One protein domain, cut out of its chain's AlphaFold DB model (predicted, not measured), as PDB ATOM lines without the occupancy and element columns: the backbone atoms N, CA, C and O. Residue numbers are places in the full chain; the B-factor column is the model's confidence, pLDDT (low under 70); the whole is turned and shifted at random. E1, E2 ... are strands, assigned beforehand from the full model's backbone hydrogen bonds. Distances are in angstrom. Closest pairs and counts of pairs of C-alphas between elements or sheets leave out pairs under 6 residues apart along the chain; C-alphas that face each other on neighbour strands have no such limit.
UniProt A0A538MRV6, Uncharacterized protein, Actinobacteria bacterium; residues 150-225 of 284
ATOM      1  N   ALA A 150     -14.058  21.335  38.779       62.91
ATOM      2  CA  ALA A 150     -13.419  22.372  38.001       62.91
ATOM      3  C   ALA A 150     -12.014  21.924  37.571       62.91
ATOM      4  O   ALA A 150     -11.387  21.063  38.201       62.91
ATOM      5  N   ALA A 151     -11.540  22.507  36.471       62.88
ATOM      6  CA  ALA A 151     -10.257  22.181  35.865       62.88
ATOM      7  C   ALA A 151      -9.088  22.282  36.862       62.88
ATOM      8  O   ALA A 151      -9.092  23.093  37.787       62.88
ATOM      9  N   LEU A 152      -8.051  21.475  36.635       66.69
ATOM     10  CA  LEU A 152      -6.838  21.482  37.452       66.69
ATOM     11  C   LEU A 152      -5.992  22.724  37.123       66.69
ATOM     12  O   LEU A 152      -5.208  22.710  36.175       66.69
ATOM     13  N   THR A 153      -6.149  23.806  37.888       56.56
ATOM     14  CA  THR A 153      -5.466  25.089  37.635       56.56
ATOM     15  C   THR A 153      -4.233  25.292  38.517       56.56
ATOM     16  O   THR A 153      -4.342  25.285  39.741       56.56
ATOM     17  N   GLY A 154      -3.076  25.560  37.903       62.25
ATOM     18  CA  GLY A 154      -1.828  25.927  38.593       62.25
ATOM     19  C   GLY A 154      -0.651  24.991  38.289       62.25
ATOM     20  O   GLY A 154      -0.835  23.806  38.018       62.25
ATOM     21  N   ALA A 155       0.578  25.521  38.350       59.91
ATOM     22  CA  ALA A 155       1.802  24.801  37.968       59.91
ATOM     23  C   ALA A 155       2.059  23.518  38.785       59.91
ATOM     24  O   ALA A 155       2.616  22.553  38.259       59.91
ATOM     25  N   ASP A 156       1.598  23.497  40.037       73.00
ATOM     26  CA  ASP A 156       1.715  22.375  40.974       73.00
ATOM     27  C   ASP A 156       0.618  21.306  40.817       73.00
ATOM     28  O   ASP A 156       0.668  20.255  41.457       73.00
ATOM     29  N   CYS A 157      -0.409  21.564  40.004       82.81
ATOM     30  CA  CYS A 157      -1.584  20.699  39.875       82.81
ATOM     31  C   CYS A 157      -1.410  19.592  38.826       82.81
ATOM     32  O   CYS A 157      -2.386  19.015  38.342       82.81
ATOM     33  N   ARG A 158      -0.155  19.280  38.483       87.94
ATOM     34  CA  ARG A 158       0.206  18.251  37.508       87.94
ATOM     35  C   ARG A 158      -0.265  16.874  37.987       87.94
ATOM     36  O   ARG A 158       0.159  16.436  39.059       87.94
ATOM     37  N   PRO A 159      -1.097  16.166  37.205       89.38
ATOM     38  CA  PRO A 159      -1.469  14.801  37.534       89.38
ATOM     39  C   PRO A 159      -0.254  13.877  37.467       89.38
ATOM     40  O   PRO A 159       0.625  14.053  36.625       89.38
ATOM     41  N   SER A 160      -0.230  12.854  38.313       89.56
ATOM     42  CA  SER A 160       0.778  11.795  38.309       89.56
ATOM     43  C   SER A 160       0.119  10.421  38.317       89.56
ATOM     44  O   SER A 160      -0.957  10.239  38.880       89.56
ATOM     45  N   TYR A 161       0.750   9.421  37.706       85.75
ATOM     46  CA  TYR A 161       0.284   8.034  37.777       85.75
ATOM     47  C   TYR A 161       0.436   7.428  39.182       85.75
ATOM     48  O   TYR A 161      -0.177   6.400  39.480       85.75
ATOM     49  N   ASN A 162       1.219   8.058  40.057       87.06
ATOM     50  CA  ASN A 162       1.499   7.598  41.411       87.06
ATOM     51  C   ASN A 162       1.504   8.780  42.400       87.06
ATOM     52  O   ASN A 162       1.514   9.948  42.013       87.06
ATOM     53  N   TYR A 163       1.530   8.482  43.693       86.75
ATOM     54  CA  TYR A 163       1.869   9.455  44.724       86.75
ATOM     55  C   TYR A 163       2.906   8.854  45.676       86.75
ATOM     56  O   TYR A 163       3.049   7.635  45.789       86.75
ATOM     57  N   LEU A 164       3.680   9.719  46.316       86.44
ATOM     58  CA  LEU A 164       4.642   9.350  47.342       86.44
ATOM     59  C   LEU A 164       3.991   9.508  48.711       86.44
ATOM     60  O   LEU A 164       3.215  10.442  48.927       86.44
ATOM     61  N   ARG A 165       4.338   8.600  49.624       79.81
ATOM     62  CA  ARG A 165       3.941   8.631  51.030       79.81
ATOM     63  C   ARG A 165       5.189   8.528  51.897       79.81
ATOM     64  O   ARG A 165       5.861   7.498  51.908       79.81
ATOM     65  N   ASP A 166       5.475   9.608  52.606       78.75
ATOM     66  CA  ASP A 166       6.596   9.760  53.528       78.75
ATOM     67  C   ASP A 166       6.005   9.978  54.931       78.75
ATOM     68  O   ASP A 166       5.761  11.098  55.381       78.75
ATOM     69  N   GLY A 167       5.646   8.869  55.587       71.88
ATOM     70  CA  GLY A 167       4.880   8.878  56.836       71.88
ATOM     71  C   GLY A 167       3.460   9.423  56.637       71.88
ATOM     72  O   GLY A 167       2.614   8.762  56.025       71.88
ATOM     73  N   ALA A 168       3.208  10.620  57.173       65.50
ATOM     74  CA  ALA A 168       1.954  11.361  57.014       65.50
ATOM     75  C   ALA A 168       1.972  12.358  55.837       65.50
ATOM     76  O   ALA A 168       0.923  12.885  55.479       65.50
ATOM     77  N   ALA A 169       3.132  12.622  55.224       79.06
ATOM     78  CA  ALA A 169       3.221  13.493  54.060       79.06
ATOM     79  C   ALA A 169       2.893  12.703  52.784       79.06
ATOM     80  O   ALA A 169       3.609  11.772  52.414       79.06
ATOM     81  N   GLU A 170       1.819  13.088  52.097       84.81
ATOM     82  CA  GLU A 170       1.392  12.490  50.831       84.81
ATOM     83  C   GLU A 170       1.395  13.546  49.724       84.81
ATOM     84  O   GLU A 170       0.852  14.639  49.890       84.81
ATOM     85  N   ARG A 171       2.013  13.236  48.578       88.06
ATOM     86  CA  ARG A 171       2.123  14.164  47.438       88.06
ATOM     87  C   ARG A 171       2.165  13.423  46.099       88.06
ATOM     88  O   ARG A 171       2.767  12.351  46.056       88.06
ATOM     89  N   PRO A 172       1.601  13.964  45.001       89.44
ATOM     90  CA  PRO A 172       1.754  13.373  43.669       89.44
ATOM     91  C   PRO A 172       3.229  13.145  43.330       89.44
ATOM     92  O   PRO A 172       4.081  13.971  43.661       89.44
ATOM     93  N   ASP A 173       3.538  12.019  42.691       88.25
ATOM     94  CA  ASP A 173       4.917  11.630  42.407       88.25
ATOM     95  C   ASP A 173       5.450  12.416  41.193       88.25
ATOM     96  O   ASP A 173       4.959  12.202  40.078       88.25
ATOM     97  N   PRO A 174       6.434  13.323  41.358       87.12
ATOM     98  CA  PRO A 174       6.932  14.135  40.253       87.12
ATOM     99  C   PRO A 174       7.658  13.305  39.186       87.12
ATOM    100  O   PRO A 174       7.698  13.731  38.035       87.12
ATOM    101  N   ALA A 175       8.173  12.115  39.523       85.88
ATOM    102  CA  ALA A 175       8.836  11.225  38.570       85.88
ATOM    103  C   ALA A 175       7.848  10.453  37.675       85.88
ATOM    104  O   ALA A 175       8.263   9.802  36.719       85.88
ATOM    105  N   GLN A 176       6.543  10.505  37.973       85.00
ATOM    106  CA  GLN A 176       5.494   9.768  37.255       85.00
ATOM    107  C   GLN A 176       4.384  10.698  36.729       85.00
ATOM    108  O   GLN A 176       3.234  10.276  36.592       85.00
ATOM    109  N   GLN A 177       4.716  11.962  36.431       89.38
ATOM    110  CA  GLN A 177       3.779  12.941  35.863       89.38
ATOM    111  C   GLN A 177       3.098  12.414  34.592       89.38
ATOM    112  O   GLN A 177       3.737  11.886  33.682       89.38
ATOM    113  N   VAL A 178       1.780  12.603  34.514       87.62
ATOM    114  CA  VAL A 178       0.993  12.351  33.308       87.62
ATOM    115  C   VAL A 178       1.330  13.449  32.293       87.62
ATOM    116  O   VAL A 178       1.160  14.627  32.616       87.62
ATOM    117  N   PRO A 179       1.780  13.117  31.067       87.25
ATOM    118  CA  PRO A 179       2.057  14.127  30.050       87.25
ATOM    119  C   PRO A 179       0.793  14.935  29.746       87.25
ATOM    120  O   PRO A 179      -0.214  14.353  29.340       87.25
ATOM    121  N   ALA A 180       0.837  16.261  29.912       82.31
ATOM    122  CA  ALA A 180      -0.342  17.122  29.757       82.31
ATOM    123  C   ALA A 180      -0.998  16.978  28.372       82.31
ATOM    124  O   ALA A 180      -2.215  16.909  28.275       82.31
ATOM    125  N   ALA A 181      -0.199  16.805  27.313       84.31
ATOM    126  CA  ALA A 181      -0.702  16.560  25.959       84.31
ATOM    127  C   ALA A 181      -1.530  15.262  25.812       84.31
ATOM    128  O   ALA A 181      -2.299  15.138  24.863       84.31
ATOM    129  N   SER A 182      -1.407  14.296  26.734       84.88
ATOM    130  CA  SER A 182      -2.107  13.002  26.672       84.88
ATOM    131  C   SER A 182      -3.499  12.990  27.322       84.88
ATOM    132  O   SER A 182      -4.223  12.000  27.180       84.88
ATOM    133  N   VAL A 183      -3.881  14.059  28.030       86.19
ATOM    134  CA  VAL A 183      -5.126  14.134  28.809       86.19
ATOM    135  C   VAL A 183      -5.841  15.482  28.690       86.19
ATOM    136  O   VAL A 183      -5.220  16.539  28.688       86.19
ATOM    137  N   ASP A 184      -7.171  15.442  28.695       84.00
ATOM    138  CA  ASP A 184      -8.017  16.628  28.826       84.00
ATOM    139  C   ASP A 184      -8.100  17.059  30.302       84.00
ATOM    140  O   ASP A 184      -8.788  16.443  31.122       84.00
ATOM    141  N   LEU A 185      -7.386  18.134  30.644       81.62
ATOM    142  CA  LEU A 185      -7.369  18.724  31.988       81.62
ATOM    143  C   LEU A 185      -8.577  19.635  32.277       81.62
ATOM    144  O   LEU A 185      -8.741  20.065  33.420       81.62
ATOM    145  N   SER A 186      -9.419  19.925  31.275       78.06
ATOM    146  CA  SER A 186     -10.599  20.790  31.422       78.06
ATOM    147  C   SER A 186     -11.834  20.048  31.942       78.06
ATOM    148  O   SER A 186     -12.770  20.679  32.429       78.06
ATOM    149  N   ARG A 187     -11.841  18.706  31.882       77.31
ATOM    150  CA  ARG A 187     -12.984  17.865  32.291       77.31
ATOM    151  C   ARG A 187     -12.634  16.781  33.327       77.31
ATOM    152  O   ARG A 187     -13.030  15.621  33.141       77.31
ATOM    153  N   PRO A 188     -11.909  17.101  34.420       77.44
ATOM    154  CA  PRO A 188     -11.585  16.125  35.447       77.44
ATOM    155  C   PRO A 188     -12.850  15.580  36.125       77.44
ATOM    156  O   PRO A 188     -13.795  16.293  36.461       77.44
ATOM    157  N   LYS A 189     -12.863  14.266  36.343       76.25
ATOM    158  CA  LYS A 189     -13.891  13.551  37.103       76.25
ATOM    159  C   LYS A 189     -13.299  13.123  38.436       76.25
ATOM    160  O   LYS A 189     -12.427  12.254  38.460       76.25
ATOM    161  N   TYR A 190     -13.755  13.705  39.537       71.62
ATOM    162  CA  TYR A 190     -13.205  13.408  40.856       71.62
ATOM    163  C   TYR A 190     -13.682  12.063  41.395       71.62
ATOM    164  O   TYR A 190     -14.810  11.637  41.135       71.62
ATOM    165  N   ARG A 191     -12.802  11.373  42.126       72.38
ATOM    166  CA  ARG A 191     -13.030   9.990  42.548       72.38
ATOM    167  C   ARG A 191     -12.922   9.819  44.055       72.38
ATOM    168  O   ARG A 191     -13.900   9.342  44.619       72.38
ATOM    169  N   TYR A 192     -11.789  10.180  44.661       71.19
ATOM    170  CA  TYR A 192     -11.529  10.091  46.106       71.19
ATOM    171  C   TYR A 192     -10.385  11.019  46.537       71.19
ATOM    172  O   TYR A 192      -9.646  11.514  45.685       71.19
ATOM    173  N   VAL A 193     -10.181  11.178  47.849       70.38
ATOM    174  CA  VAL A 193      -8.963  11.761  48.451       70.38
ATOM    175  C   VAL A 193      -8.322  10.783  49.441       70.38
ATOM    176  O   VAL A 193      -8.992   9.882  49.940       70.38
ATOM    177  N   THR A 194      -7.023  10.899  49.704       70.44
ATOM    178  CA  THR A 194      -6.356  10.174  50.793       70.44
ATOM    179  C   THR A 194      -6.856  10.629  52.167       70.44
ATOM    180  O   THR A 194      -7.465  11.687  52.325       70.44
ATOM    181  N   ARG A 195      -6.603   9.826  53.201       66.25
ATOM    182  CA  ARG A 195      -7.022  10.085  54.589       66.25
ATOM    183  C   ARG A 195      -6.373  11.315  55.219       66.25
ATOM    184  O   ARG A 195      -6.938  11.833  56.176       66.25
ATOM    185  N   THR A 196      -5.229  11.760  54.710       69.06
ATOM    186  CA  THR A 196      -4.572  13.021  55.108       69.06
ATOM    187  C   THR A 196      -5.181  14.244  54.417       69.06
ATOM    188  O   THR A 196      -4.688  15.356  54.579       69.06
ATOM    189  N   GLY A 197      -6.179  14.033  53.551       70.00
ATOM    190  CA  GLY A 197      -6.766  15.089  52.748       70.00
ATOM    191  C   GLY A 197      -5.815  15.668  51.701       70.00
ATOM    192  O   GLY A 197      -6.221  16.612  51.040       70.00
ATOM    193  N   ALA A 198      -4.586  15.160  51.519       78.19
ATOM    194  CA  ALA A 198      -3.549  15.821  50.717       78.19
ATOM    195  C   ALA A 198      -3.560  15.453  49.219       78.19
ATOM    196  O   ALA A 198      -3.251  16.298  48.373       78.19
ATOM    197  N   VAL A 199      -3.926  14.215  48.863       81.94
ATOM    198  CA  VAL A 199      -3.861  13.714  47.477       81.94
ATOM    199  C   VAL A 199      -5.218  13.202  47.015       81.94
ATOM    200  O   VAL A 199      -5.791  12.302  47.619       81.94
ATOM    201  N   ALA A 200      -5.719  13.732  45.903       79.75
ATOM    202  CA  ALA A 200      -6.944  13.278  45.256       79.75
ATOM    203  C   ALA A 200      -6.655  12.380  44.051       79.75
ATOM    204  O   ALA A 200      -5.739  12.662  43.279       79.75
ATOM    205  N   LEU A 201      -7.477  11.347  43.833       81.06
ATOM    206  CA  LEU A 201      -7.549  10.673  42.538       81.06
ATOM    207  C   LEU A 201      -8.629  11.317  41.674       81.06
ATOM    208  O   LEU A 201      -9.801  11.425  42.054       81.06
ATOM    209  N   VAL A 202      -8.226  11.660  40.460       80.62
ATOM    210  CA  VAL A 202      -9.087  12.099  39.371       80.62
ATOM    211  C   VAL A 202      -9.058  11.083  38.231       80.62
ATOM    212  O   VAL A 202      -8.131  10.290  38.064       80.62
ATOM    213  N   SER A 203     -10.115  11.107  37.434       81.38
ATOM    214  CA  SER A 203     -10.200  10.441  36.146       81.38
ATOM    215  C   SER A 203     -10.226  11.521  35.072       81.38
ATOM    216  O   SER A 203     -11.114  12.372  35.070       81.38
ATOM    217  N   LEU A 204      -9.228  11.505  34.198       83.38
ATOM    218  CA  LEU A 204      -9.009  12.481  33.135       83.38
ATOM    219  C   LEU A 204      -9.333  11.815  31.791       83.38
ATOM    220  O   LEU A 204      -8.846  10.706  31.557       83.38
ATOM    221  N   PRO A 205     -10.141  12.413  30.900       84.88
ATOM    222  CA  PRO A 205     -10.280  11.906  29.536       84.88
ATOM    223  C   PRO A 205      -8.922  11.913  28.817       84.88
ATOM    224  O   PRO A 205      -8.069  12.749  29.116       84.88
ATOM    225  N   ARG A 206      -8.705  11.000  27.864       85.88
ATOM    226  CA  ARG A 206      -7.540  11.071  26.969       85.88
ATOM    227  C   ARG A 206      -7.757  12.135  25.893       85.88
ATOM    228  O   ARG A 206      -8.862  12.260  25.361       85.88
ATOM    229  N   SER A 207      -6.696  12.857  25.542       81.00
ATOM    230  CA  SER A 207      -6.684  13.727  24.360       81.00
ATOM    231  C   SER A 207      -6.966  12.896  23.107       81.00
ATOM    232  O   SER A 207      -6.346  11.852  22.914       81.00
ATOM    233  N   GLY A 208      -7.913  13.329  22.271       74.62
ATOM    234  CA  GLY A 208      -8.365  12.561  21.100       74.62
ATOM    235  C   GLY A 208      -9.410  11.472  21.394       74.62
ATOM    236  O   GLY A 208      -9.854  10.796  20.471       74.62
ATOM    237  N   GLY A 209      -9.855  11.322  22.647       66.62
ATOM    238  CA  GLY A 209     -10.909  10.382  23.033       66.62
ATOM    239  C   GLY A 209     -10.407   9.014  23.510       66.62
ATOM    240  O   GLY A 209      -9.219   8.788  23.737       66.62
ATOM    241  N   GLY A 210     -11.349   8.093  23.725       64.19
ATOM    242  CA  GLY A 210     -11.098   6.811  24.388       64.19
ATOM    243  C   GLY A 210     -11.208   6.870  25.919       64.19
ATOM    244  O   GLY A 210     -11.613   7.873  26.508       64.19
ATOM    245  N   GLY A 211     -10.900   5.746  26.573       67.94
ATOM    246  CA  GLY A 211     -11.066   5.572  28.021       67.94
ATOM    247  C   GLY A 211     -10.203   6.511  28.874       67.94
ATOM    248  O   GLY A 211      -9.110   6.916  28.479       67.94
ATOM    249  N   GLY A 212     -10.692   6.838  30.074       75.19
ATOM    250  CA  GLY A 212     -10.033   7.787  30.973       75.19
ATOM    251  C   GLY A 212      -8.754   7.261  31.639       75.19
ATOM    252  O   GLY A 212      -8.653   6.095  32.024       75.19
ATOM    253  N   VAL A 213      -7.798   8.164  31.841       80.31
ATOM    254  CA  VAL A 213      -6.611   7.982  32.682       80.31
ATOM    255  C   VAL A 213      -6.993   8.192  34.147       80.31
ATOM    256  O   VAL A 213      -7.700   9.142  34.472       80.31
ATOM    257  N   TRP A 214      -6.517   7.328  35.041       82.88
ATOM    258  CA  TRP A 214      -6.599   7.540  36.488       82.88
ATOM    259  C   TRP A 214      -5.288   8.169  36.954       82.88
ATOM    260  O   TRP A 214      -4.223   7.637  36.638       82.88
ATOM    261  N   ALA A 215      -5.366   9.299  37.652       86.06
ATOM    262  CA  ALA A 215      -4.198  10.075  38.051       86.06
ATOM    263  C   ALA A 215      -4.401  10.762  39.406       86.06
ATOM    264  O   ALA A 215      -5.515  11.140  39.769       86.06
ATOM    265  N   PHE A 216      -3.308  10.929  40.136       88.00
ATOM    266  CA  PHE A 216      -3.225  11.570  41.439       88.00
ATOM    267  C   PHE A 216      -2.828  13.041  41.292       88.00
ATOM    268  O   PHE A 216      -1.907  13.363  40.544       88.00
ATOM    269  N   VAL A 217      -3.496  13.927  42.022       87.12
ATOM    270  CA  VAL A 217      -3.245  15.379  42.084       87.12
ATOM    271  C   VAL A 217      -3.255  15.831  43.544       87.12
ATOM    272  O   VAL A 217      -3.751  15.102  44.404       87.12
ATOM    273  N   ARG A 218      -2.749  17.030  43.862       85.31
ATOM    274  CA  ARG A 218      -3.015  17.610  45.192       85.31
ATOM    275  C   ARG A 218      -4.519  17.845  45.328       85.31
ATOM    276  O   ARG A 218      -5.141  18.340  44.393       85.31
ATOM    277  N   SER A 219      -5.101  17.521  46.475       78.00
ATOM    278  CA  SER A 219      -6.536  17.707  46.739       78.00
ATOM    279  C   SER A 219      -7.006  19.146  46.520       78.00
ATOM    280  O   SER A 219      -8.025  19.356  45.875       78.00
ATOM    281  N   ALA A 220      -6.218  20.130  46.961       77.00
ATOM    282  CA  ALA A 220      -6.504  21.559  46.818       77.00
ATOM    283  C   ALA A 220      -6.648  22.026  45.353       77.00
ATOM    284  O   ALA A 220      -7.291  23.042  45.095       77.00
ATOM    285  N   CYS A 221      -6.089  21.276  44.394       79.25
ATOM    286  CA  CYS A 221      -6.249  21.520  42.958       79.25
ATOM    287  C   CYS A 221      -7.620  21.100  42.414       79.25
ATOM    288  O   CYS A 221      -7.910  21.332  41.244       79.25
ATOM    289  N   VAL A 222      -8.436  20.427  43.226       74.38
ATOM    290  CA  VAL A 222      -9.756  19.938  42.860       74.38
ATOM    291  C   VAL A 222     -10.805  20.787  43.568       74.38
ATOM    292  O   VAL A 222     -10.976  20.688  44.780       74.38
ATOM    293  N   GLN A 223     -11.558  21.564  42.795       66.62
ATOM    294  CA  GLN A 223     -12.725  22.303  43.283       66.62
ATOM    295  C   GLN A 223     -14.008  21.763  42.635       66.62
ATOM    296  O   GLN A 223     -13.945  21.247  41.522       66.62
ATOM    297  N   PRO A 224     -15.184  21.836  43.276       59.03
ATOM    298  CA  PRO A 224     -16.449  21.462  42.641       59.03
ATOM    299  C   PRO A 224     -16.794  22.321  41.407       59.03
ATOM    300  O   PRO A 224     -16.604  23.530  41.414       59.03
ATOM    301  N   ASP A 225     -17.361  21.707  40.363       57.09
ATOM    302  CA  ASP A 225     -17.679  22.343  39.061       57.09
ATOM    303  C   ASP A 225     -18.937  23.247  39.068       57.09
ATOM    304  O   ASP A 225     -19.355  23.752  38.032       57.09
TER     305      ASP A 225
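This is residues 150 to 225 of the 284 residues of an uncharacterized protein of Actinobacteria bacterium (UniProt A0A538MRV6). With little regular structure, this is a twisted three-strand slab, E3-E4-E5, with a smaller hairpin, E1-E2, near one end of E4 and E5, and long loops around. The 76 printed residues hold five strands, E1 to E5, and no named helix: all strand, though under half are in named elements. The antiparallel slab is a meander, each strand the antiparallel neighbour of the one before. It is compact, radius of gyration of the C-alphas 11.6 A, spanning 38 by 27 by 22 A.

Find C-alpha 189 at (-13.891, 13.551, 37.103); E3 runs to 194, 16.0 A. E4 is residues 199 to 204, 15.3 A; E5, 213 to 218, 16.2 A, ends at (-3.015, 17.610, 45.192). E1 is 163 to 166, 10.0 A; E2, 169 to 172, 10.5 A.

Within hydrogen-bond range are N 191 and O 201 in hairpin E3-E4, 3.0 A, N 202 and O 215 in hairpin E4-E5, 2.8 A, and N 164 and O 171 in hairpin E1-E2, 2.8 A. The closest C-alphas of E2 and E5, Pro 172 and Val 217, are 5.6 A apart.

The printed part has no cut; E2 to E3 is a long link. Fifteen residues, among them 150 to 155, have pLDDT under 70.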